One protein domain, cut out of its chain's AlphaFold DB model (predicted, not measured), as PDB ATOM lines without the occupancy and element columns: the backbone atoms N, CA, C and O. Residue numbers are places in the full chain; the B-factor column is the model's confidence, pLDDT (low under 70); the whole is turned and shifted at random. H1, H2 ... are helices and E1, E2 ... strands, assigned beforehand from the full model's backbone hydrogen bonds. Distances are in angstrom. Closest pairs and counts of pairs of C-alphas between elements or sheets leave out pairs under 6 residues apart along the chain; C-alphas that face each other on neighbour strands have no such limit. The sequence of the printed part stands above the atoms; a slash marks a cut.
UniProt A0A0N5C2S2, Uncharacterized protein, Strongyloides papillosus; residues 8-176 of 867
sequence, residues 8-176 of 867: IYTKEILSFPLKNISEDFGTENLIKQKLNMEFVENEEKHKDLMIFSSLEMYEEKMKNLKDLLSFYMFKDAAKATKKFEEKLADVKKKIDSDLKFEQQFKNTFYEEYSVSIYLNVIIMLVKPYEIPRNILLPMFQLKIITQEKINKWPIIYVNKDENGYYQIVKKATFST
ATOM      1  N   ILE A   8     -19.055 -29.337 -15.034       66.69
ATOM      2  CA  ILE A   8     -19.318 -29.398 -16.473       66.69
ATOM      3  C   ILE A   8     -19.208 -30.862 -16.897       66.69
ATOM      4  O   ILE A   8     -18.214 -31.520 -16.589       66.69
ATOM      5  N   TYR A   9     -20.213 -31.374 -17.602       69.56
ATOM      6  CA  TYR A   9     -20.112 -32.656 -18.292       69.56
ATOM      7  C   TYR A   9     -20.548 -32.509 -19.749       69.56
ATOM      8  O   TYR A   9     -21.694 -32.182 -20.068       69.56
ATOM      9  N   THR A  10     -19.602 -32.740 -20.653       57.09
ATOM     10  CA  THR A  10     -19.836 -32.709 -22.095       57.09
ATOM     11  C   THR A  10     -20.422 -34.038 -22.539       57.09
ATOM     12  O   THR A  10     -19.887 -35.097 -22.209       57.09
ATOM     13  N   LYS A  11     -21.504 -33.997 -23.317       61.44
ATOM     14  CA  LYS A  11     -22.000 -35.167 -24.041       61.44
ATOM     15  C   LYS A  11     -21.753 -34.946 -25.529       61.44
ATOM     16  O   LYS A  11     -22.317 -34.027 -26.120       61.44
ATOM     17  N   GLU A  12     -20.922 -35.794 -26.136       56.25
ATOM     18  CA  GLU A  12     -20.921 -35.924 -27.596       56.25
ATOM     19  C   GLU A  12     -22.312 -36.432 -27.997       56.25
ATOM     20  O   GLU A  12     -22.765 -37.476 -27.518       56.25
ATOM     21  N   ILE A  13     -23.038 -35.619 -28.765       64.19
ATOM     22  CA  ILE A  13     -24.487 -35.764 -28.939       64.19
ATOM     23  C   ILE A  13     -24.845 -36.199 -30.354       64.19
ATOM     24  O   ILE A  13     -25.772 -36.993 -30.526       64.19
ATOM     25  N   LEU A  14     -24.076 -35.749 -31.349       73.62
ATOM     26  CA  LEU A  14     -24.220 -36.195 -32.724       73.62
ATOM     27  C   LEU A  14     -22.909 -36.076 -33.510       73.62
ATOM     28  O   LEU A  14     -22.231 -35.050 -33.457       73.62
ATOM     29  N   SER A  15     -22.607 -37.092 -34.312       76.50
ATOM     30  CA  SER A  15     -21.601 -37.034 -35.369       76.50
ATOM     31  C   SER A  15     -22.291 -37.099 -36.732       76.50
ATOM     32  O   SER A  15     -23.077 -38.004 -37.007       76.50
ATOM     33  N   PHE A  16     -22.010 -36.116 -37.584       73.81
ATOM     34  CA  PHE A  16     -22.421 -36.103 -38.982       73.81
ATOM     35  C   PHE A  16     -21.294 -36.629 -39.893       73.81
ATOM     36  O   PHE A  16     -20.113 -36.452 -39.571       73.81
ATOM     37  N   PRO A  17     -21.634 -37.239 -41.044       67.50
ATOM     38  CA  PRO A  17     -22.987 -37.606 -41.467       67.50
ATOM     39  C   PRO A  17     -23.555 -38.810 -40.698       67.50
ATOM     40  O   PRO A  17     -22.820 -39.680 -40.237       67.50
ATOM     41  N   LEU A  18     -24.885 -38.884 -40.605       78.38
ATOM     42  CA  LEU A  18     -25.583 -40.051 -40.056       78.38
ATOM     43  C   LEU A  18     -25.522 -41.237 -41.042       78.38
ATOM     44  O   LEU A  18     -25.306 -41.049 -42.240       78.38
ATOM     45  N   LYS A  19     -25.691 -42.475 -40.551       73.75
ATOM     46  CA  LYS A  19     -25.460 -43.702 -41.346       73.75
ATOM     47  C   LYS A  19     -26.372 -43.798 -42.578       73.75
ATOM     48  O   LYS A  19     -25.882 -43.903 -43.694       73.75
ATOM     49  N   ASN A  20     -27.675 -43.653 -42.361       76.69
ATOM     50  CA  ASN A  20     -28.719 -43.510 -43.383       76.69
ATOM     51  C   ASN A  20     -28.417 -42.402 -44.411       76.69
ATOM     52  O   ASN A  20     -28.571 -42.616 -45.608       76.69
ATOM     53  N   ILE A  21     -27.949 -41.233 -43.967       81.12
ATOM     54  CA  ILE A  21     -27.580 -40.125 -44.867       81.12
ATOM     55  C   ILE A  21     -26.326 -40.459 -45.687       81.12
ATOM     56  O   ILE A  21     -26.257 -40.132 -46.869       81.12
ATOM     57  N   SER A  22     -25.363 -41.161 -45.089       78.25
ATOM     58  CA  SER A  22     -24.159 -41.643 -45.781       78.25
ATOM     59  C   SER A  22     -24.505 -42.648 -46.884       78.25
ATOM     60  O   SER A  22     -23.940 -42.576 -47.974       78.25
ATOM     61  N   GLU A  23     -25.461 -43.539 -46.609       80.25
ATOM     62  CA  GLU A  23     -25.998 -44.531 -47.546       80.25
ATOM     63  C   GLU A  23     -26.807 -43.874 -48.683       80.25
ATOM     64  O   GLU A  23     -26.618 -44.227 -49.844       80.25
ATOM     65  N   ASP A  24     -27.655 -42.880 -48.387       80.31
ATOM     66  CA  ASP A  24     -28.534 -42.253 -49.388       80.31
ATOM     67  C   ASP A  24     -27.872 -41.155 -50.248       80.31
ATOM     68  O   ASP A  24     -28.348 -40.891 -51.358       80.31
ATOM     69  N   PHE A  25     -26.819 -40.475 -49.771       78.94
ATOM     70  CA  PHE A  25     -26.253 -39.275 -50.427       78.94
ATOM     71  C   PHE A  25     -24.792 -39.393 -50.889       78.94
ATOM     72  O   PHE A  25     -24.356 -38.562 -51.692       78.94
ATOM     73  N   GLY A  26     -24.057 -40.415 -50.440       70.69
ATOM     74  CA  GLY A  26     -22.643 -40.608 -50.769       70.69
ATOM     75  C   GLY A  26     -21.703 -39.682 -49.987       70.69
ATOM     76  O   GLY A  26     -22.016 -38.528 -49.692       70.69
ATOM     77  N   THR A  27     -20.519 -40.188 -49.641       70.81
ATOM     78  CA  THR A  27     -19.585 -39.554 -48.690       70.81
ATOM     79  C   THR A  27     -18.989 -38.223 -49.152       70.81
ATOM     80  O   THR A  27     -18.597 -37.413 -48.314       70.81
ATOM     81  N   GLU A  28     -18.927 -37.967 -50.458       66.25
ATOM     82  CA  GLU A  28     -18.258 -36.789 -51.026       66.25
ATOM     83  C   GLU A  28     -19.029 -35.481 -50.803       66.25
ATOM     84  O   GLU A  28     -18.412 -34.433 -50.602       66.25
ATOM     85  N   ASN A  29     -20.364 -35.537 -50.767       71.88
ATOM     86  CA  ASN A  29     -21.237 -34.369 -50.586       71.88
ATOM     87  C   ASN A  29     -21.400 -33.948 -49.113       71.88
ATOM     88  O   ASN A  29     -22.028 -32.928 -48.825       71.88
ATOM     89  N   LEU A  30     -20.868 -34.741 -48.178       82.19
ATOM     90  CA  LEU A  30     -21.203 -34.670 -46.758       82.19
ATOM     91  C   LEU A  30     -20.144 -33.925 -45.937       82.19
ATOM     92  O   LEU A  30     -18.941 -34.012 -46.195       82.19
ATOM     93  N   ILE A  31     -20.605 -33.201 -44.917       81.88
ATOM     94  CA  ILE A  31     -19.764 -32.541 -43.918       81.88
ATOM     95  C   ILE A  31     -19.522 -33.519 -42.762       81.88
ATOM     96  O   ILE A  31     -20.456 -34.083 -42.192       81.88
ATOM     97  N   LYS A  32     -18.251 -33.708 -42.393       79.06
ATOM     98  CA  LYS A  32     -17.860 -34.444 -41.183       79.06
ATOM     99  C   LYS A  32     -17.770 -33.481 -40.003       79.06
ATOM    100  O   LYS A  32     -16.695 -32.962 -39.712       79.06
ATOM    101  N   GLN A  33     -18.895 -33.236 -39.336       80.06
ATOM    102  CA  GLN A  33     -18.981 -32.338 -38.181       80.06
ATOM    103  C   GLN A  33     -19.470 -33.080 -36.936       80.06
ATOM    104  O   GLN A  33     -20.418 -33.860 -36.993       80.06
ATOM    105  N   LYS A  34     -18.835 -32.821 -35.791       80.44
ATOM    106  CA  LYS A  34     -19.313 -33.269 -34.478       80.44
ATOM    107  C   LYS A  34     -20.053 -32.128 -33.791       80.44
ATOM    108  O   LYS A  34     -19.492 -31.047 -33.620       80.44
ATOM    109  N   LEU A  35     -21.293 -32.381 -33.380       82.44
ATOM    110  CA  LEU A  35     -22.061 -31.496 -32.514       82.44
ATOM    111  C   LEU A  35     -22.029 -32.057 -31.090       82.44
ATOM    112  O   LEU A  35     -22.668 -33.058 -30.750       82.44
ATOM    113  N   ASN A  36     -21.232 -31.387 -30.265       82.38
ATOM    114  CA  ASN A  36     -21.165 -31.611 -28.831       82.38
ATOM    115  C   ASN A  36     -22.171 -30.695 -28.144       82.38
ATOM    116  O   ASN A  36     -22.426 -29.589 -28.617       82.38
ATOM    117  N   MET A  37     -22.680 -31.119 -26.991       84.06
ATOM    118  CA  MET A  37     -23.381 -30.204 -26.103       84.06
ATOM    119  C   MET A  37     -22.920 -30.377 -24.659       84.06
ATOM    120  O   MET A  37     -22.789 -31.487 -24.135       84.06
ATOM    121  N   GLU A  38     -22.657 -29.243 -24.023       86.06
ATOM    122  CA  GLU A  38     -22.165 -29.164 -22.651       86.06
ATOM    123  C   GLU A  38     -23.321 -28.962 -21.674       86.06
ATOM    124  O   GLU A  38     -24.147 -28.061 -21.835       86.06
ATOM    125  N   PHE A  39     -23.360 -29.777 -20.624       85.12
ATOM    126  CA  PHE A  39     -24.291 -29.611 -19.517       85.12
ATOM    127  C   PHE A  39     -23.542 -29.053 -18.306       85.12
ATOM    128  O   PHE A  39     -22.571 -29.650 -17.839       85.12
ATOM    129  N   VAL A  40     -23.994 -27.906 -17.794       82.50
ATOM    130  CA  VAL A  40     -23.363 -27.218 -16.658       82.50
ATOM    131  C   VAL A  40     -24.224 -27.352 -15.408       82.50
ATOM    132  O   VAL A  40     -25.355 -26.857 -15.343       82.50
ATOM    133  N   GLU A  41     -23.666 -28.010 -14.396       78.81
ATOM    134  CA  GLU A  41     -24.275 -28.253 -13.091       78.81
ATOM    135  C   GLU A  41     -23.553 -27.432 -12.009       78.81
ATOM    136  O   GLU A  41     -22.471 -27.783 -11.542       78.81
ATOM    137  N   ASN A  42     -24.154 -26.301 -11.623       68.19
ATOM    138  CA  ASN A  42     -23.600 -25.381 -10.615       68.19
ATOM    139  C   ASN A  42     -23.933 -25.787  -9.166       68.19
ATOM    140  O   ASN A  42     -23.274 -25.351  -8.227       68.19
ATOM    141  N   GLU A  43     -24.970 -26.601  -8.984       67.56
ATOM    142  CA  GLU A  43     -25.433 -27.154  -7.710       67.56
ATOM    143  C   GLU A  43     -25.817 -28.617  -7.948       67.56
ATOM    144  O   GLU A  43     -26.292 -28.950  -9.032       67.56
ATOM    145  N   GLU A  44     -25.631 -29.475  -6.945       58.75
ATOM    146  CA  GLU A  44     -25.904 -30.913  -7.038       58.75
ATOM    147  C   GLU A  44     -27.381 -31.184  -7.373       58.75
ATOM    148  O   GLU A  44     -28.279 -30.886  -6.580       58.75
ATOM    149  N   LYS A  45     -27.638 -31.697  -8.582       55.31
ATOM    150  CA  LYS A  45     -29.001 -31.807  -9.122       55.31
ATOM    151  C   LYS A  45     -29.729 -33.063  -8.639       55.31
ATOM    152  O   LYS A  45     -29.137 -34.132  -8.488       55.31
ATOM    153  N   HIS A  46     -31.058 -32.979  -8.539       48.50
ATOM    154  CA  HIS A  46     -31.884 -34.188  -8.586       48.50
ATOM    155  C   HIS A  46     -31.705 -34.825  -9.970       48.50
ATOM    156  O   HIS A  46     -31.812 -34.126 -10.981       48.50
ATOM    157  N   LYS A  47     -31.404 -36.127 -10.024       46.50
ATOM    158  CA  LYS A  47     -30.911 -36.807 -11.242       46.50
ATOM    159  C   LYS A  47     -31.864 -36.697 -12.442       46.50
ATOM    160  O   LYS A  47     -31.413 -36.747 -13.583       46.50
ATOM    161  N   ASP A  48     -33.147 -36.488 -12.165       43.41
ATOM    162  CA  ASP A  48     -34.268 -36.667 -13.088       43.41
ATOM    163  C   ASP A  48     -34.877 -35.334 -13.580       43.41
ATOM    164  O   ASP A  48     -35.683 -35.327 -14.512       43.41
ATOM    165  N   LEU A  49     -34.495 -34.185 -12.996       57.28
ATOM    166  CA  LEU A  49     -35.042 -32.870 -13.368       57.28
ATOM    167  C   LEU A  49     -34.174 -32.155 -14.416       57.28
ATOM    168  O   LEU A  49     -33.334 -31.317 -14.088       57.28
ATOM    169  N   MET A  50     -34.426 -32.411 -15.701       71.69
ATOM    170  CA  MET A  50     -33.736 -31.717 -16.802       71.69
ATOM    171  C   MET A  50     -34.297 -30.313 -17.118       71.69
ATOM    172  O   MET A  50     -34.569 -30.015 -18.275       71.69
ATOM    173  N   ILE A  51     -34.479 -29.435 -16.122       80.00
ATOM    174  CA  ILE A  51     -34.872 -28.029 -16.365       80.00
ATOM    175  C   ILE A  51     -33.633 -27.127 -16.418       80.00
ATOM    176  O   ILE A  51     -32.825 -27.103 -15.487       80.00
ATOM    177  N   PHE A  52     -33.518 -26.332 -17.482       85.88
ATOM    178  CA  PHE A  52     -32.410 -25.397 -17.710       85.88
ATOM    179  C   PHE A  52     -32.776 -23.962 -17.298       85.88
ATOM    180  O   PHE A  52     -33.927 -23.558 -17.439       85.88
ATOM    181  N   SER A  53     -31.812 -23.175 -16.805       85.50
ATOM    182  CA  SER A  53     -31.989 -21.735 -16.519       85.50
ATOM    183  C   SER A  53     -31.400 -20.812 -17.586       85.50
ATOM    184  O   SER A  53     -31.840 -19.670 -17.704       85.50
ATOM    185  N   SER A  54     -30.440 -21.299 -18.372       89.69
ATOM    186  CA  SER A  54     -29.913 -20.635 -19.566       89.69
ATOM    187  C   SER A  54     -29.489 -21.672 -20.603       89.69
ATOM    188  O   SER A  54     -29.138 -22.806 -20.258       89.69
ATOM    189  N   LEU A  55     -29.537 -21.271 -21.872       92.62
ATOM    190  CA  LEU A  55     -29.094 -22.049 -23.022       92.62
ATOM    191  C   LEU A  55     -28.188 -21.159 -23.883       92.62
ATOM    192  O   LEU A  55     -28.488 -19.983 -24.078       92.62
ATOM    193  N   GLU A  56     -27.120 -21.730 -24.419       92.88
ATOM    194  CA  GLU A  56     -26.216 -21.127 -25.398       92.88
ATOM    195  C   GLU A  56     -26.361 -21.907 -26.708       92.88
ATOM    196  O   GLU A  56     -26.368 -23.141 -26.701       92.88
ATOM    197  N   MET A  57     -26.509 -21.199 -27.826       92.56
ATOM    198  CA  MET A  57     -26.741 -21.796 -29.145       92.56
ATOM    199  C   MET A  57     -25.441 -21.931 -29.943       92.56
ATOM    200  O   MET A  57     -24.432 -21.296 -29.635       92.56
ATOM    201  N   TYR A  58     -25.488 -22.730 -31.005       90.06
ATOM    202  CA  TYR A  58     -24.670 -22.459 -32.186       90.06
ATOM    203  C   TYR A  58     -25.233 -21.239 -32.937       90.06
ATOM    204  O   TYR A  58     -26.425 -20.946 -32.847       90.06
ATOM    205  N   GLU A  59     -24.381 -20.509 -33.656       86.25
ATOM    206  CA  GLU A  59     -24.739 -19.229 -34.293       86.25
ATOM    207  C   GLU A  59     -25.848 -19.392 -35.347       86.25
ATOM    208  O   GLU A  59     -26.792 -18.602 -35.401       86.25
ATOM    209  N   GLU A  60     -25.772 -20.472 -36.124       88.69
ATOM    210  CA  GLU A  60     -26.645 -20.741 -37.263       88.69
ATOM    211  C   GLU A  60     -28.098 -21.023 -36.870       88.69
ATOM    212  O   GLU A  60     -28.385 -21.830 -35.976       88.69
ATOM    213  N   LYS A  61     -29.023 -20.371 -37.585       92.62
ATOM    214  CA  LYS A  61     -30.472 -20.445 -37.359       92.62
ATOM    215  C   LYS A  61     -31.230 -20.590 -38.670       92.62
ATOM    216  O   LYS A  61     -30.978 -19.855 -39.618       92.62
ATOM    217  N   MET A  62     -32.210 -21.489 -38.703       91.38
ATOM    218  CA  MET A  62     -33.018 -21.751 -39.900       91.38
ATOM    219  C   MET A  62     -34.506 -21.809 -39.569       91.38
ATOM    220  O   MET A  62     -34.895 -22.102 -38.439       91.38
ATOM    221  N   LYS A  63     -35.357 -21.520 -40.558       87.94
ATOM    222  CA  LYS A  63     -36.810 -21.419 -40.361       87.94
ATOM    223  C   LYS A  63     -37.465 -22.774 -40.057       87.94
ATOM    224  O   LYS A  63     -38.328 -22.842 -39.185       87.94
ATOM    225  N   ASN A  64     -37.017 -23.850 -40.711       87.25
ATOM    226  CA  ASN A  64     -37.507 -25.210 -40.481       87.25
ATOM    227  C   ASN A  64     -36.347 -26.135 -40.055       87.25
ATOM    228  O   ASN A  64     -35.188 -25.926 -40.420       87.25
ATOM    229  N   LEU A  65     -36.655 -27.209 -39.314       88.25
ATOM    230  CA  LEU A  65     -35.646 -28.189 -38.876       88.25
ATOM    231  C   LEU A  65     -34.939 -28.909 -40.031       88.25
ATOM    232  O   LEU A  65     -33.787 -29.308 -39.871       88.25
ATOM    233  N   LYS A  66     -35.613 -29.077 -41.177       87.62
ATOM    234  CA  LYS A  66     -35.017 -29.715 -42.359       87.62
ATOM    235  C   LYS A  66     -33.793 -28.922 -42.840       87.62
ATOM    236  O   LYS A  66     -32.734 -29.504 -43.027       87.62
ATOM    237  N   ASP A  67     -33.923 -27.597 -42.922       87.94
ATOM    238  CA  ASP A  67     -32.898 -26.695 -43.447       87.94
ATOM    239  C   ASP A  67     -31.740 -26.570 -42.447       87.94
ATOM    240  O   ASP A  67     -30.572 -26.615 -42.833       87.94
ATOM    241  N   LEU A  68     -32.066 -26.509 -41.145       89.62
ATOM    242  CA  LEU A  68     -31.083 -26.509 -40.057       89.62
ATOM    243  C   LEU A  68     -30.181 -27.742 -40.124       89.62
ATOM    244  O   LEU A  68     -28.965 -27.622 -40.045       89.62
ATOM    245  N   LEU A  69     -30.765 -28.931 -40.271       88.12
ATOM    246  CA  LEU A  69     -29.995 -30.172 -40.295       88.12
ATOM    247  C   LEU A  69     -29.302 -30.380 -41.650       88.12
ATOM    248  O   LEU A  69     -28.173 -30.861 -41.658       88.12
ATOM    249  N   SER A  70     -29.897 -29.947 -42.770       86.88
ATOM    250  CA  SER A  70     -29.215 -29.912 -44.073       86.88
ATOM    251  C   SER A  70     -27.911 -29.113 -44.021       86.88
ATOM    252  O   SER A  70     -26.892 -29.597 -44.513       86.88
ATOM    253  N   PHE A  71     -27.920 -27.932 -43.393       87.81
ATOM    254  CA  PHE A  71     -26.736 -27.081 -43.244       87.81
ATOM    255  C   PHE A  71     -25.568 -27.812 -42.556       87.81
ATOM    256  O   PHE A  71     -24.447 -27.784 -43.050       87.81
ATOM    257  N   TYR A  72     -25.829 -28.525 -41.455       86.56
ATOM    258  CA  TYR A  72     -24.788 -29.268 -40.729       86.56
ATOM    259  C   TYR A  72     -24.390 -30.609 -41.386       86.56
ATOM    260  O   TYR A  72     -23.417 -31.231 -40.956       86.56
ATOM    261  N   MET A  73     -25.124 -31.078 -42.403       86.44
ATOM    262  CA  MET A  73     -24.883 -32.367 -43.069       86.44
ATOM    263  C   MET A  73     -24.230 -32.257 -44.449       86.44
ATOM    264  O   MET A  73     -23.469 -33.154 -44.814       86.44
ATOM    265  N   PHE A  74     -24.519 -31.211 -45.228       86.19
ATOM    266  CA  PHE A  74     -24.209 -31.162 -46.662       86.19
ATOM    267  C   PHE A  74     -23.357 -29.953 -47.048       86.19
ATOM    268  O   PHE A  74     -23.658 -28.826 -46.668       86.19
ATOM    269  N   LYS A  75     -22.340 -30.176 -47.889       83.44
ATOM    270  CA  LYS A  75     -21.483 -29.107 -48.441       83.44
ATOM    271  C   LYS A  75     -22.254 -28.145 -49.355       83.44
ATOM    272  O   LYS A  75     -21.929 -26.968 -49.423       83.44
ATOM    273  N   ASP A  76     -23.268 -28.665 -50.044       82.38
ATOM    274  CA  ASP A  76     -24.247 -27.911 -50.831       82.38
ATOM    275  C   ASP A  76     -25.637 -28.189 -50.245       82.38
ATOM    276  O   ASP A  76     -26.345 -29.121 -50.642       82.38
ATOM    277  N   ALA A  77     -26.002 -27.400 -49.233       77.19
ATOM    278  CA  ALA A  77     -27.277 -27.539 -48.540       77.19
ATOM    279  C   ALA A  77     -28.483 -27.272 -49.458       77.19
ATOM    280  O   ALA A  77     -29.536 -27.877 -49.255       77.19
ATOM    281  N   ALA A  78     -28.350 -26.427 -50.488       75.69
ATOM    282  CA  ALA A  78     -29.448 -26.098 -51.398       75.69
ATOM    283  C   ALA A  78     -29.809 -27.294 -52.294       75.69
ATOM    284  O   ALA A  78     -30.959 -27.739 -52.321       75.69
ATOM    285  N   LYS A  79     -28.814 -27.875 -52.975       72.25
ATOM    286  CA  LYS A  79     -28.999 -29.044 -53.848       72.25
ATOM    287  C   LYS A  79     -29.373 -30.297 -53.062       72.25
ATOM    288  O   LYS A  79     -30.206 -31.080 -53.519       72.25
ATOM    289  N   ALA A  80     -28.793 -30.484 -51.876       73.94
ATOM    290  CA  ALA A  80     -29.107 -31.631 -51.033       73.94
ATOM    291  C   ALA A  80     -30.521 -31.566 -50.436       73.94
ATOM    292  O   ALA A  80     -31.190 -32.598 -50.381       73.94
ATOM    293  N   THR A  81     -31.013 -30.378 -50.055       77.94
ATOM    294  CA  THR A  81     -32.343 -30.234 -49.432       77.94
ATOM    295  C   THR A  81     -33.472 -30.704 -50.349       77.94
ATOM    296  O   THR A  81     -34.388 -31.352 -49.860       77.94
ATOM    297  N   LYS A  82     -33.385 -30.522 -51.674       79.62
ATOM    298  CA  LYS A  82     -34.408 -31.054 -52.595       79.62
ATOM    299  C   LYS A  82     -34.509 -32.590 -52.547       79.62
ATOM    300  O   LYS A  82     -35.594 -33.139 -52.372       79.62
ATOM    301  N   LYS A  83     -33.376 -33.297 -52.628       79.44
ATOM    302  CA  LYS A  83     -33.338 -34.769 -52.505       79.44
ATOM    303  C   LYS A  83     -33.699 -35.239 -51.084       79.44
ATOM    304  O   LYS A  83     -34.233 -36.330 -50.897       79.44
ATOM    305  N   PHE A  84     -33.438 -34.410 -50.074       84.31
ATOM    306  CA  PHE A  84     -33.886 -34.634 -48.701       84.31
ATOM    307  C   PHE A  84     -35.418 -34.535 -48.592       84.31
ATOM    308  O   PHE A  84     -36.035 -35.418 -48.007       84.31
ATOM    309  N   GLU A  85     -36.060 -33.552 -49.229       84.50
ATOM    310  CA  GLU A  85     -37.526 -33.431 -49.303       84.50
ATOM    311  C   GLU A  85     -38.189 -34.624 -50.004       84.50
ATOM    312  O   GLU A  85     -39.193 -35.133 -49.508       84.50
ATOM    313  N   GLU A  86     -37.605 -35.125 -51.096       84.81
ATOM    314  CA  GLU A  86     -38.062 -36.345 -51.784       84.81
ATOM    315  C   GLU A  86     -38.077 -37.554 -50.822       84.81
ATOM    316  O   GLU A  86     -39.077 -38.270 -50.718       84.81
ATOM    317  N   LYS A  87     -37.013 -37.731 -50.027       86.25
ATOM    318  CA  LYS A  87     -36.920 -38.782 -48.995       86.25
ATOM    319  C   LYS A  87     -37.884 -38.566 -47.824       86.25
ATOM    320  O   LYS A  87     -38.467 -39.530 -47.322       86.25
ATOM    321  N   LEU A  88     -38.100 -37.318 -47.409       86.62
ATOM    322  CA  LEU A  88     -39.085 -36.966 -46.383       86.62
ATOM    323  C   LEU A  88     -40.518 -37.232 -46.859       86.62
ATOM    324  O   LEU A  88     -41.342 -37.665 -46.056       86.62
ATOM    325  N   ALA A  89     -40.823 -37.050 -48.147       83.94
ATOM    326  CA  ALA A  89     -42.126 -37.389 -48.718       83.94
ATOM    327  C   ALA A  89     -42.407 -38.903 -48.665       83.94
ATOM    328  O   ALA A  89     -43.524 -39.305 -48.346       83.94
ATOM    329  N   ASP A  90     -41.402 -39.752 -48.890       82.44
ATOM    330  CA  ASP A  90     -41.535 -41.209 -48.727       82.44
ATOM    331  C   ASP A  90     -41.663 -41.657 -47.265       82.44
ATOM    332  O   ASP A  90     -42.246 -42.709 -46.993       82.44
ATOM    333  N   VAL A  91     -41.151 -40.873 -46.312       83.81
ATOM    334  CA  VAL A  91     -41.394 -41.094 -44.878       83.81
ATOM    335  C   VAL A  91     -42.788 -40.614 -44.472       83.81
ATOM    336  O   VAL A  91     -43.473 -41.362 -43.776       83.81
ATOM    337  N   LYS A  92     -43.265 -39.467 -44.980       78.88
ATOM    338  CA  LYS A  92     -44.666 -39.027 -44.827       78.88
ATOM    339  C   LYS A  92     -45.626 -40.129 -45.285       78.88
ATOM    340  O   LYS A  92     -46.365 -40.635 -44.455       78.88
ATOM    341  N   LYS A  93     -45.505 -40.642 -46.519       76.06
ATOM    342  CA  LYS A  93     -46.327 -41.764 -47.051       76.06
ATOM    343  C   LYS A  93     -46.354 -43.040 -46.185       76.06
ATOM    344  O   LYS A  93     -47.244 -43.863 -46.360       76.06
ATOM    345  N   LYS A  94     -45.368 -43.255 -45.303       72.62
ATOM    346  CA  LYS A  94     -45.287 -44.423 -44.396       72.62
ATOM    347  C   LYS A  94     -45.851 -44.153 -42.998       72.62
ATOM    348  O   LYS A  94     -46.090 -45.099 -42.254       72.62
ATOM    349  N   ILE A  95     -46.021 -42.883 -42.640       70.62
ATOM    350  CA  ILE A  95     -46.714 -42.410 -41.433       70.62
ATOM    351  C   ILE A  95     -48.206 -42.200 -41.735       70.62
ATOM    352  O   ILE A  95     -49.060 -42.458 -40.892       70.62
ATOM    353  N   ASP A  96     -48.497 -41.717 -42.941       62.91
ATOM    354  CA  ASP A  96     -49.785 -41.183 -43.368       62.91
ATOM    355  C   ASP A  96     -50.681 -42.286 -43.954       62.91
ATOM    356  O   ASP A  96     -50.737 -42.511 -45.163       62.91
ATOM    357  N   SER A  97     -51.353 -43.026 -43.065       56.28
ATOM    358  CA  SER A  97     -52.373 -44.027 -43.420       56.28
ATOM    359  C   SER A  97     -53.794 -43.646 -42.982       56.28
ATOM    360  O   SER A  97     -54.716 -44.440 -43.155       56.28
ATOM    361  N   ASP A  98     -53.982 -42.467 -42.383       59.78
ATOM    362  CA  ASP A  98     -55.290 -41.911 -42.021       59.78
ATOM    363  C   ASP A  98     -55.298 -40.417 -42.354       59.78
ATOM    364  O   ASP A  98     -54.603 -39.623 -41.721       59.78
ATOM    365  N   LEU A  99     -56.143 -40.039 -43.317       59.25
ATOM    366  CA  LEU A  99     -56.308 -38.670 -43.812       59.25
ATOM    367  C   LEU A  99     -56.660 -37.659 -42.700       59.25
ATOM    368  O   LEU A  99     -56.467 -36.453 -42.862       59.25
ATOM    369  N   LYS A 100     -57.170 -38.133 -41.554       67.12
ATOM    370  CA  LYS A 100     -57.406 -37.306 -40.362       67.12
ATOM    371  C   LYS A 100     -56.105 -36.838 -39.716       67.12
ATOM    372  O   LYS A 100     -56.081 -35.722 -39.213       67.12
ATOM    373  N   PHE A 101     -55.040 -37.641 -39.736       70.50
ATOM    374  CA  PHE A 101     -53.757 -37.302 -39.112       70.50
ATOM    375  C   PHE A 101     -53.104 -36.098 -39.807       70.50
ATOM    376  O   PHE A 101     -52.742 -35.129 -39.137       70.50
ATOM    377  N   GLU A 102     -53.034 -36.094 -41.145       68.75
ATOM    378  CA  GLU A 102     -52.502 -34.952 -41.907       68.75
ATOM    379  C   GLU A 102     -53.293 -33.665 -41.628       68.75
ATOM    380  O   GLU A 102     -52.704 -32.602 -41.437       68.75
ATOM    381  N   GLN A 103     -54.627 -33.757 -41.537       70.81
ATOM    382  CA  GLN A 103     -55.503 -32.619 -41.234       70.81
ATOM    383  C   GLN A 103     -55.355 -32.124 -39.785       70.81
ATOM    384  O   GLN A 103     -55.292 -30.916 -39.556       70.81
ATOM    385  N   GLN A 104     -55.271 -33.041 -38.821       69.75
ATOM    386  CA  GLN A 104     -55.147 -32.776 -37.384       69.75
ATOM    387  C   GLN A 104     -53.821 -32.086 -37.034       69.75
ATOM    388  O   GLN A 104     -53.803 -31.154 -36.232       69.75
ATOM    389  N   PHE A 105     -52.719 -32.497 -37.671       71.50
ATOM    390  CA  PHE A 105     -51.380 -31.951 -37.419       71.50
ATOM    391  C   PHE A 105     -50.923 -30.907 -38.449       71.50
ATOM    392  O   PHE A 105     -49.772 -30.451 -38.396       71.50
ATOM    393  N   LYS A 106     -51.810 -30.465 -39.350       66.31
ATOM    394  CA  LYS A 106     -51.518 -29.441 -40.363       66.31
ATOM    395  C   LYS A 106     -51.086 -28.128 -39.708       66.31
ATOM    396  O   LYS A 106     -51.751 -27.618 -38.812       66.31
ATOM    397  N   ASN A 107     -49.969 -27.565 -40.171       62.84
ATOM    398  CA  ASN A 107     -49.317 -26.376 -39.594       62.84
ATOM    399  C   ASN A 107     -48.791 -26.550 -38.147       62.84
ATOM    400  O   ASN A 107     -48.522 -25.557 -37.471       62.84
ATOM    401  N   THR A 108     -48.636 -27.791 -37.666       72.06
ATOM    402  CA  THR A 108     -47.991 -28.110 -36.377       72.06
ATOM    403  C   THR A 108     -46.579 -28.680 -36.619       72.06
ATOM    404  O   THR A 108     -45.907 -28.231 -37.539       72.06
ATOM    405  N   PHE A 109     -46.116 -29.661 -35.839       72.44
ATOM    406  CA  PHE A 109     -44.786 -30.277 -35.960       72.44
ATOM    407  C   PHE A 109     -44.715 -31.456 -36.965       72.44
ATOM    408  O   PHE A 109     -43.828 -32.300 -36.862       72.44
ATOM    409  N   TYR A 110     -45.662 -31.584 -37.908       77.38
ATOM    410  CA  TYR A 110     -45.754 -32.769 -38.787       77.38
ATOM    411  C   TYR A 110     -44.531 -32.947 -39.709       77.38
ATOM    412  O   TYR A 110     -44.049 -34.065 -39.933       77.38
ATOM    413  N   GLU A 111     -43.977 -31.844 -40.215       78.25
ATOM    414  CA  GLU A 111     -42.756 -31.885 -41.025       78.25
ATOM    415  C   GLU A 111     -41.554 -32.293 -40.165       78.25
ATOM    416  O   GLU A 111     -40.744 -33.135 -40.556       78.25
ATOM    417  N   GLU A 112     -41.486 -31.760 -38.947       85.62
ATOM    418  CA  GLU A 112     -40.474 -32.063 -37.945       85.62
ATOM    419  C   GLU A 112     -40.513 -33.527 -37.470       85.62
ATOM    420  O   GLU A 112     -39.448 -34.115 -37.260       85.62
ATOM    421  N   TYR A 113     -41.695 -34.156 -37.372       86.50
ATOM    422  CA  TYR A 113     -41.811 -35.608 -37.149       86.50
ATOM    423  C   TYR A 113     -41.114 -36.375 -38.276       86.50
ATOM    424  O   TYR A 113     -40.292 -37.253 -38.020       86.50
ATOM    425  N   SER A 114     -41.407 -36.008 -39.526       86.25
ATOM    426  CA  SER A 114     -40.870 -36.670 -40.721       86.25
ATOM    427  C   SER A 114     -39.338 -36.591 -40.764       86.25
ATOM    428  O   SER A 114     -38.677 -37.592 -41.041       86.25
ATOM    429  N   VAL A 115     -38.771 -35.432 -40.405       89.19
ATOM    430  CA  VAL A 115     -37.317 -35.214 -40.275       89.19
ATOM    431  C   VAL A 115     -36.715 -36.079 -39.166       89.19
ATOM    432  O   VAL A 115     -35.742 -36.793 -39.405       89.19
ATOM    433  N   SER A 116     -37.312 -36.065 -37.972       89.94
ATOM    434  CA  SER A 116     -36.876 -36.868 -36.820       89.94
ATOM    435  C   SER A 116     -36.871 -38.375 -37.130       89.94
ATOM    436  O   SER A 116     -35.929 -39.082 -36.766       89.94
ATOM    437  N   ILE A 117     -37.879 -38.855 -37.863       88.31
ATOM    438  CA  ILE A 117     -38.041 -40.267 -38.236       88.31
ATOM    439  C   ILE A 117     -37.077 -40.675 -39.351       88.31
ATOM    440  O   ILE A 117     -36.393 -41.685 -39.204       88.31
ATOM    441  N   TYR A 118     -36.979 -39.901 -40.438       88.25
ATOM    442  CA  TYR A 118     -36.070 -40.224 -41.546       88.25
ATOM    443  C   TYR A 118     -34.609 -40.271 -41.083       88.25
ATOM    444  O   TYR A 118     -33.867 -41.191 -41.438       88.25
ATOM    445  N   LEU A 119     -34.209 -39.316 -40.238       87.56
ATOM    446  CA  LEU A 119     -32.855 -39.247 -39.694       87.56
ATOM    447  C   LEU A 119     -32.569 -40.295 -38.609       87.56
ATOM    448  O   LEU A 119     -31.395 -40.550 -38.352       87.56
ATOM    449  N   ASN A 120     -33.585 -40.946 -38.030       88.69
ATOM    450  CA  ASN A 120     -33.473 -41.771 -36.818       88.69
ATOM    451  C   ASN A 120     -32.860 -40.980 -35.644       88.69
ATOM    452  O   ASN A 120     -31.880 -41.403 -35.031       88.69
ATOM    453  N   VAL A 121     -33.418 -39.801 -35.352       88.62
ATOM    454  CA  VAL A 121     -32.928 -38.856 -34.333       88.62
ATOM    455  C   VAL A 121     -34.083 -38.402 -33.448       88.62
ATOM    456  O   VAL A 121     -35.096 -37.924 -33.954       88.62
ATOM    457  N   ILE A 122     -33.927 -38.461 -32.125       89.00
ATOM    458  CA  ILE A 122     -34.851 -37.801 -31.192       89.00
ATOM    459  C   ILE A 122     -34.545 -36.303 -31.179       89.00
ATOM    460  O   ILE A 122     -33.424 -35.898 -30.867       89.00
ATOM    461  N   ILE A 123     -35.552 -35.473 -31.455       89.88
ATOM    462  CA  ILE A 123     -35.419 -34.015 -31.388       89.88
ATOM    463  C   ILE A 123     -36.138 -33.501 -30.137       89.88
ATOM    464  O   ILE A 123     -37.353 -33.653 -29.983       89.88
ATOM    465  N   MET A 124     -35.368 -32.907 -29.228       89.94
ATOM    466  CA  MET A 124     -35.844 -32.335 -27.969       89.94
ATOM    467  C   MET A 124     -35.922 -30.817 -28.096       89.94
ATOM    468  O   MET A 124     -34.895 -30.135 -28.071       89.94
ATOM    469  N   LEU A 125     -37.137 -30.278 -28.188       88.94
ATOM    470  CA  LEU A 125     -37.356 -28.839 -28.088       88.94
ATOM    471  C   LEU A 125     -37.113 -28.388 -26.647       88.94
ATOM    472  O   LEU A 125     -37.704 -28.928 -25.707       88.94
ATOM    473  N   VAL A 126     -36.247 -27.399 -26.466       90.06
ATOM    474  CA  VAL A 126     -35.860 -26.869 -25.155       90.06
ATOM    475  C   VAL A 126     -35.996 -25.359 -25.102       90.06
ATOM    476  O   VAL A 126     -35.705 -24.663 -26.066       90.06
ATOM    477  N   LYS A 127     -36.421 -24.867 -23.939       90.12
ATOM    478  CA  LYS A 127     -36.557 -23.448 -23.608       90.12
ATOM    479  C   LYS A 127     -36.224 -23.266 -22.118       90.12
ATOM    480  O   LYS A 127     -36.498 -24.189 -21.342       90.12
ATOM    481  N   PRO A 128     -35.627 -22.139 -21.681       89.69
ATOM    482  CA  PRO A 128     -35.354 -21.911 -20.264       89.69
ATOM    483  C   PRO A 128     -36.616 -22.044 -19.403       89.69
ATOM    484  O   PRO A 128     -37.686 -21.564 -19.769       89.69
ATOM    485  N   TYR A 129     -36.470 -22.696 -18.250       85.69
ATOM    486  CA  TYR A 129     -37.526 -23.014 -17.284       85.69
ATOM    487  C   TYR A 129     -38.660 -23.921 -17.800       85.69
ATOM    488  O   TYR A 129     -39.665 -24.102 -17.108       85.69
ATOM    489  N   GLU A 130     -38.498 -24.558 -18.963       84.31
ATOM    490  CA  GLU A 130     -39.401 -25.601 -19.455       84.31
ATOM    491  C   GLU A 130     -38.783 -27.003 -19.365       84.31
ATOM    492  O   GLU A 130     -37.561 -27.161 -19.343       84.31
ATOM    493  N   ILE A 131     -39.633 -28.037 -19.299       80.69
ATOM    494  CA  ILE A 131     -39.178 -29.424 -19.441       80.69
ATOM    495  C   ILE A 131     -38.885 -29.691 -20.928       80.69
ATOM    496  O   ILE A 131     -39.729 -29.356 -21.759       80.69
ATOM    497  N   PRO A 132     -37.752 -30.330 -21.283       82.31
ATOM    498  CA  PRO A 132     -37.433 -30.725 -22.650       82.31
ATOM    499  C   PRO A 132     -38.565 -31.527 -23.301       82.31
ATOM    500  O   PRO A 132     -38.975 -32.584 -22.814       82.31
ATOM    501  N   ARG A 133     -39.073 -31.019 -24.422       83.12
ATOM    502  CA  ARG A 133     -40.255 -31.531 -25.115       83.12
ATOM    503  C   ARG A 133     -39.813 -32.397 -26.305       83.12
ATOM    504  O   ARG A 133     -39.304 -31.871 -27.290       83.12
ATOM    505  N   ASN A 134     -39.989 -33.719 -26.232       86.38
ATOM    506  CA  ASN A 134     -39.720 -34.604 -27.375       86.38
ATOM    507  C   ASN A 134     -40.753 -34.343 -28.481       86.38
ATOM    508  O   ASN A 134     -41.953 -34.491 -28.234       86.38
ATOM    509  N   ILE A 135     -40.292 -33.990 -29.683       85.19
ATOM    510  CA  ILE A 135     -41.151 -33.714 -30.841       85.19
ATOM    511  C   ILE A 135     -42.052 -34.911 -31.183       85.19
ATOM    512  O   ILE A 135     -43.232 -34.714 -31.436       85.19
ATOM    513  N   LEU A 136     -41.567 -36.153 -31.073       83.44
ATOM    514  CA  LEU A 136     -42.341 -37.359 -31.409       83.44
ATOM    515  C   LEU A 136     -43.385 -37.772 -30.350       83.44
ATOM    516  O   LEU A 136     -44.105 -38.751 -30.557       83.44
ATOM    517  N   LEU A 137     -43.508 -37.051 -29.227       78.88
ATOM    518  CA  LEU A 137     -44.424 -37.410 -28.132       78.88
ATOM    519  C   LEU A 137     -45.887 -37.655 -28.579       78.88
ATOM    520  O   LEU A 137     -46.449 -38.666 -28.145       78.88
ATOM    521  N   PRO A 138     -46.502 -36.833 -29.459       75.38
ATOM    522  CA  PRO A 138     -47.850 -37.089 -29.980       75.38
ATOM    523  C   PRO A 138     -47.979 -38.441 -30.697       75.38
ATOM    524  O   PRO A 138     -48.966 -39.150 -30.517       75.38
ATOM    525  N   MET A 139     -46.954 -38.853 -31.450       77.19
ATOM    526  CA  MET A 139     -46.960 -40.117 -32.197       77.19
ATOM    527  C   MET A 139     -46.825 -41.346 -31.292       77.19
ATOM    528  O   MET A 139     -47.375 -42.399 -31.615       77.19
ATOM    529  N   PHE A 140     -46.151 -41.222 -30.144       73.88
ATOM    530  CA  PHE A 140     -46.124 -42.280 -29.125       73.88
ATOM    531  C   PHE A 140     -47.471 -42.403 -28.407       73.88
ATOM    532  O   PHE A 140     -47.932 -43.512 -28.146       73.88
ATOM    533  N   GLN A 141     -48.135 -41.276 -28.123       70.00
ATOM    534  CA  GLN A 141     -49.467 -41.261 -27.507       70.00
ATOM    535  C   GLN A 141     -50.533 -41.863 -28.435       70.00
ATOM    536  O   GLN A 141     -51.372 -42.639 -27.978       70.00
ATOM    537  N   LEU A 142     -50.437 -41.598 -29.741       70.06
ATOM    538  CA  LEU A 142     -51.257 -42.220 -30.789       70.06
ATOM    539  C   LEU A 142     -50.786 -43.634 -31.196       70.06
ATOM    540  O   LEU A 142     -51.386 -44.247 -32.072       70.06
ATOM    541  N   LYS A 143     -49.732 -44.175 -30.562       71.94
ATOM    542  CA  LYS A 143     -49.139 -45.509 -30.809       71.94
ATOM    543  C   LYS A 143     -48.615 -45.765 -32.234       71.94
ATOM    544  O   LYS A 143     -48.280 -46.903 -32.555       71.94
ATOM    545  N   ILE A 144     -48.478 -44.726 -33.061       74.88
ATOM    546  CA  ILE A 144     -47.952 -44.807 -34.438       74.88
ATOM    547  C   ILE A 144     -46.484 -45.272 -34.424       74.88
ATOM    548  O   ILE A 144     -46.032 -46.006 -35.302       74.88
ATOM    549  N   ILE A 145     -45.732 -44.882 -33.389       74.12
ATOM    550  CA  ILE A 145     -44.344 -45.301 -33.159       74.12
ATOM    551  C   ILE A 145     -44.223 -45.855 -31.738       74.12
ATOM    552  O   ILE A 145     -44.821 -45.326 -30.802       74.12
ATOM    553  N   THR A 146     -43.435 -46.918 -31.559       76.12
ATOM    554  CA  THR A 146     -43.160 -47.493 -30.237       76.12
ATOM    555  C   THR A 146     -41.921 -46.864 -29.602       76.12
ATOM    556  O   THR A 146     -40.902 -46.650 -30.260       76.12
ATOM    557  N   GLN A 147     -41.986 -46.620 -28.290       72.88
ATOM    558  CA  GLN A 147     -40.879 -46.066 -27.498       72.88
ATOM    559  C   GLN A 147     -39.594 -46.915 -27.617       72.88
ATOM    560  O   GLN A 147     -38.487 -46.387 -27.648       72.88
ATOM    561  N   GLU A 148     -39.727 -48.236 -27.756       76.69
ATOM    562  CA  GLU A 148     -38.600 -49.165 -27.910       76.69
ATOM    563  C   GLU A 148     -37.790 -48.945 -29.197       76.69
ATOM    564  O   GLU A 148     -36.565 -49.065 -29.166       76.69
ATOM    565  N   LYS A 149     -38.448 -48.585 -30.314       76.94
ATOM    566  CA  LYS A 149     -37.771 -48.318 -31.598       76.94
ATOM    567  C   LYS A 149     -36.840 -47.110 -31.502       76.94
ATOM    568  O   LYS A 149     -35.741 -47.147 -32.045       76.94
ATOM    569  N   ILE A 150     -37.279 -46.061 -30.803       81.19
ATOM    570  CA  ILE A 150     -36.586 -44.766 -30.750       81.19
ATOM    571  C   ILE A 150     -35.640 -44.621 -29.553       81.19
ATOM    572  O   ILE A 150     -34.727 -43.811 -29.611       81.19
ATOM    573  N   ASN A 151     -35.766 -45.442 -28.502       78.06
ATOM    574  CA  ASN A 151     -34.879 -45.413 -27.323       78.06
ATOM    575  C   ASN A 151     -33.375 -45.597 -27.634       78.06
ATOM    576  O   ASN A 151     -32.543 -45.325 -26.770       78.06
ATOM    577  N   LYS A 152     -33.017 -46.074 -28.834       80.31
ATOM    578  CA  LYS A 152     -31.627 -46.244 -29.299       80.31
ATOM    579  C   LYS A 152     -31.130 -45.104 -30.201       80.31
ATOM    580  O   LYS A 152     -29.986 -45.146 -30.643       80.31
ATOM    581  N   TRP A 153     -31.975 -44.125 -30.519       85.75
ATOM    582  CA  TRP A 153     -31.635 -43.009 -31.404       85.75
ATOM    583  C   TRP A 153     -30.848 -41.924 -30.646       85.75
ATOM    584  O   TRP A 153     -31.135 -41.673 -29.470       85.75
ATOM    585  N   PRO A 154     -29.871 -41.250 -31.283       85.62
ATOM    586  CA  PRO A 154     -29.220 -40.082 -30.699       85.62
ATOM    587  C   PRO A 154     -30.212 -38.929 -30.489       85.62
ATOM    588  O   PRO A 154     -31.277 -38.873 -31.110       85.62
ATOM    589  N   ILE A 155     -29.856 -38.003 -29.596       86.75
ATOM    590  CA  ILE A 155     -30.740 -36.937 -29.108       86.75
ATOM    591  C   ILE A 155     -30.131 -35.575 -29.450       86.75
ATOM    592  O   ILE A 155     -29.119 -35.206 -28.858       86.75
ATOM    593  N   ILE A 156     -30.768 -34.808 -30.338       88.56
ATOM    594  CA  ILE A 156     -30.423 -33.396 -30.581       88.56
ATOM    595  C   ILE A 156     -31.329 -32.510 -29.723       88.56
ATOM    596  O   ILE A 156     -32.545 -32.703 -29.682       88.56
ATOM    597  N   TYR A 157     -30.743 -31.504 -29.078       90.56
ATOM    598  CA  TYR A 157     -31.474 -30.453 -28.375       90.56
ATOM    599  C   TYR A 157     -31.542 -29.194 -29.242       90.56
ATOM    600  O   TYR A 157     -30.519 -28.714 -29.734       90.56
ATOM    601  N   VAL A 158     -32.747 -28.658 -29.429       92.31
ATOM    602  CA  VAL A 158     -33.018 -27.508 -30.305       92.31
ATOM    603  C   VAL A 158     -33.863 -26.480 -29.557       92.31
ATOM    604  O   VAL A 158     -34.875 -26.829 -28.952       92.31
ATOM    605  N   ASN A 159     -33.485 -25.207 -29.621       93.19
ATOM    606  CA  ASN A 159     -34.341 -24.096 -29.210       93.19
ATOM    607  C   ASN A 159     -35.141 -23.576 -30.413       93.19
ATOM    608  O   ASN A 159     -34.617 -23.542 -31.528       93.19
ATOM    609  N   LYS A 160     -36.382 -23.131 -30.184       90.25
ATOM    610  CA  LYS A 160     -37.148 -22.342 -31.160       90.25
ATOM    611  C   LYS A 160     -37.284 -20.920 -30.623       90.25
ATOM    612  O   LYS A 160     -37.804 -20.741 -29.521       90.25
ATOM    613  N   ASP A 161     -36.773 -19.936 -31.358       87.25
ATOM    614  CA  ASP A 161     -36.818 -18.529 -30.955       87.25
ATOM    615  C   ASP A 161     -38.232 -17.933 -31.096       87.25
ATOM    616  O   ASP A 161     -39.157 -18.563 -31.617       87.25
ATOM    617  N   GLU A 162     -38.416 -16.708 -30.603       84.69
ATOM    618  CA  GLU A 162     -39.724 -16.035 -30.606       84.69
ATOM    619  C   GLU A 162     -40.179 -15.618 -32.018       84.69
ATOM    620  O   GLU A 162     -41.371 -15.427 -32.250       84.69
ATOM    621  N   ASN A 163     -39.250 -15.573 -32.980       86.50
ATOM    622  CA  ASN A 163     -39.513 -15.356 -34.404       86.50
ATOM    623  C   ASN A 163     -39.814 -16.672 -35.156       86.50
ATOM    624  O   ASN A 163     -40.115 -16.653 -36.350       86.50
ATOM    625  N   GLY A 164     -39.735 -17.819 -34.472       85.69
ATOM    626  CA  GLY A 164     -40.019 -19.148 -35.006       85.69
ATOM    627  C   GLY A 164     -38.835 -19.884 -35.641       85.69
ATOM    628  O   GLY A 164     -39.060 -20.952 -36.207       85.69
ATOM    629  N   TYR A 165     -37.605 -19.377 -35.547       91.06
ATOM    630  CA  TYR A 165     -36.400 -20.027 -36.078       91.06
ATOM    631  C   TYR A 165     -35.873 -21.092 -35.114       91.06
ATOM    632  O   TYR A 165     -35.895 -20.921 -33.895       91.06
ATOM    633  N   TYR A 166     -35.351 -22.182 -35.666       92.38
ATOM    634  CA  TYR A 166     -34.709 -23.262 -34.927       92.38
ATOM    635  C   TYR A 166     -33.186 -23.056 -34.851       92.38
ATOM    636  O   TYR A 166     -32.552 -22.734 -35.857       92.38
ATOM    637  N   GLN A 167     -32.602 -23.300 -33.672       93.62
ATOM    638  CA  GLN A 167     -31.152 -23.312 -33.418       93.62
ATOM    639  C   GLN A 167     -30.750 -24.527 -32.578       93.62
ATOM    640  O   GLN A 167     -31.452 -24.891 -31.632       93.62
ATOM    641  N   ILE A 168     -29.603 -25.138 -32.882       92.25
ATOM    642  CA  ILE A 168     -29.064 -26.248 -32.082       92.25
ATOM    643  C   ILE A 168     -28.424 -25.693 -30.804       92.25
ATOM    644  O   ILE A 168     -27.666 -24.722 -30.845       92.25
ATOM    645  N   VAL A 169     -28.710 -26.326 -29.665       92.19
ATOM    646  CA  VAL A 169     -28.124 -25.939 -28.377       92.19
ATOM    647  C   VAL A 169     -26.689 -26.453 -28.275       92.19
ATOM    648  O   VAL A 169     -26.443 -27.651 -28.389       92.19
ATOM    649  N   LYS A 170     -25.752 -25.541 -28.014       90.88
ATOM    650  CA  LYS A 170     -24.327 -25.814 -27.776       90.88
ATOM    651  C   LYS A 170     -24.041 -26.101 -26.301       90.88
ATOM    652  O   LYS A 170     -23.213 -26.948 -25.977       90.88
ATOM    653  N   LYS A 171     -24.717 -25.404 -25.386       90.25
ATOM    654  CA  LYS A 171     -24.515 -25.559 -23.937       90.25
ATOM    655  C   LYS A 171     -25.780 -25.215 -23.160       90.25
ATOM    656  O   LYS A 171     -26.513 -24.302 -23.526       90.25
ATOM    657  N   ALA A 172     -26.063 -25.958 -22.094       89.12
ATOM    658  CA  ALA A 172     -27.229 -25.749 -21.242       89.12
ATOM    659  C   ALA A 172     -26.846 -25.787 -19.762       89.12
ATOM    660  O   ALA A 172     -26.217 -26.730 -19.283       89.12
ATOM    661  N   THR A 173     -27.265 -24.764 -19.019       87.31
ATOM    662  CA  THR A 173     -27.034 -24.673 -17.573       87.31
ATOM    663  C   THR A 173     -28.301 -25.076 -16.835       87.31
ATOM    664  O   THR A 173     -29.363 -24.503 -17.090       87.31
ATOM    665  N   PHE A 174     -28.218 -26.027 -15.903       83.19
ATOM    666  CA  PHE A 174     -29.379 -26.427 -15.097       83.19
ATOM    667  C   PHE A 174     -29.940 -25.263 -14.267       83.19
ATOM    668  O   PHE A 174     -29.272 -24.259 -14.002       83.19
ATOM    669  N   SER A 175     -31.209 -25.365 -13.884       78.31
ATOM    670  CA  SER A 175     -31.842 -24.372 -13.020       78.31
ATOM    671  C   SER A 175     -31.513 -24.641 -11.555       78.31
ATOM    672  O   SER A 175     -31.964 -25.632 -10.985       78.31
ATOM    673  N   THR A 176     -30.729 -23.745 -10.950       76.56
ATOM    674  CA  THR A 176     -30.483 -23.736  -9.501       76.56
ATOM    675  C   THR A 176     -31.790 -23.533  -8.745       76.56
ATOM    676  O   THR A 176     -32.723 -22.892  -9.251       76.56
TER     677      THR A 176
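AT A GLANCE: This is residues 8 to 176 of the 867 residues of an uncharacterized protein of Strongyloides papillosus (UniProt A0A0N5C2S2). A strongly twisted sheet of six strands makes the body, with E6 bending through it; H2 packs on this sheet, H5 grazes it, and the longest helix, H3, crosses H5 on the side away from the sheet. H1 and H4 lie toward the margins, and H6 and H7 are on the way from E4 to E5. The 169 printed residues hold seven helices and six strands, in the order E1 H1 E2 E3 H2 H3 H4 H5 E4 H6 H7 E5 E6; the class is mixed. The branched sheet has parallel and antiparallel pairs. The whole is compact, with a radius of gyration of the C-alphas of 16.4 A and spans of 47 by 39 by 33 A.

HOW THE PARTS SIT: Start with E1, residues 8 to 15, antiparallel to E2, residues 34 to 41; N 9 and O 39 are 2.9 A apart, within hydrogen-bond range. E6, residues 166 to 174, bends by 73 degrees at residue 170 and has three neighbours: E2, parallel, with N 40 to O 172 at 2.9 A; E3, residues 52 to 57, antiparallel, with N 53 to O 173 at 2.8 A; and E5, residues 155 to 160, its hairpin partner, with N 159 to O 167 at 2.9 A. E2 and E5 lie on one side of E6, E3 on the other side. E4, residues 122 to 125, is parallel to E5, with N 124 to O 156 at 2.9 A. E4, H6 (137 to 141), H7 (147 to 150) and E5 form a strand-helix-strand unit, two parallel neighbour strands with helices between. H2, residues 65 to 73, is on the sheet at a height of 8.9 A. H5, residues 110 to 119, only grazes the sheet and touches H2, C-alphas of Leu 65 and Glu 112 being closest at 6.3 A. H3, residues 77 to 95, touches H5 with residues 87 to 92 alone, about perpendicular at 79 degrees, closest at C-alphas of Leu 88 and Ser 114, 5.9 A. H1, residues 19 to 25, is near H3. H4, residues 99 to 104, is close to but not clearly touching H5. In H1, H5 and H6 every O i to N i+4 pair is within hydrogen-bond range; H2 has 4 of 5, H3 12 of 15, H4 1 of 2, and H7 is too short for one.

IN THESE COORDINATES: Find C-alpha 8 at (-19.318, -29.398, -16.473), where E1 begins its 20.5 A. H3 runs 25.5 A from C-alpha 77 at (-27.277, -27.539, -48.540), with a kink of 28 degrees near residue 84. E2 measures 22.5 A, and E6 measures 20.8 A, ending at C-alpha 174, (-29.379, -26.427, -15.097).

THE WHOLE: The C-alphas farthest apart, of Glu 43 and Leu 99, are 48.9 A apart. The printed part has no cut, and its long link is E4 to H6. Mean pLDDT of the printed part is 79.6; 25 residues are under 70, among them 8 to 13, 42 to 49 and 96 to 100.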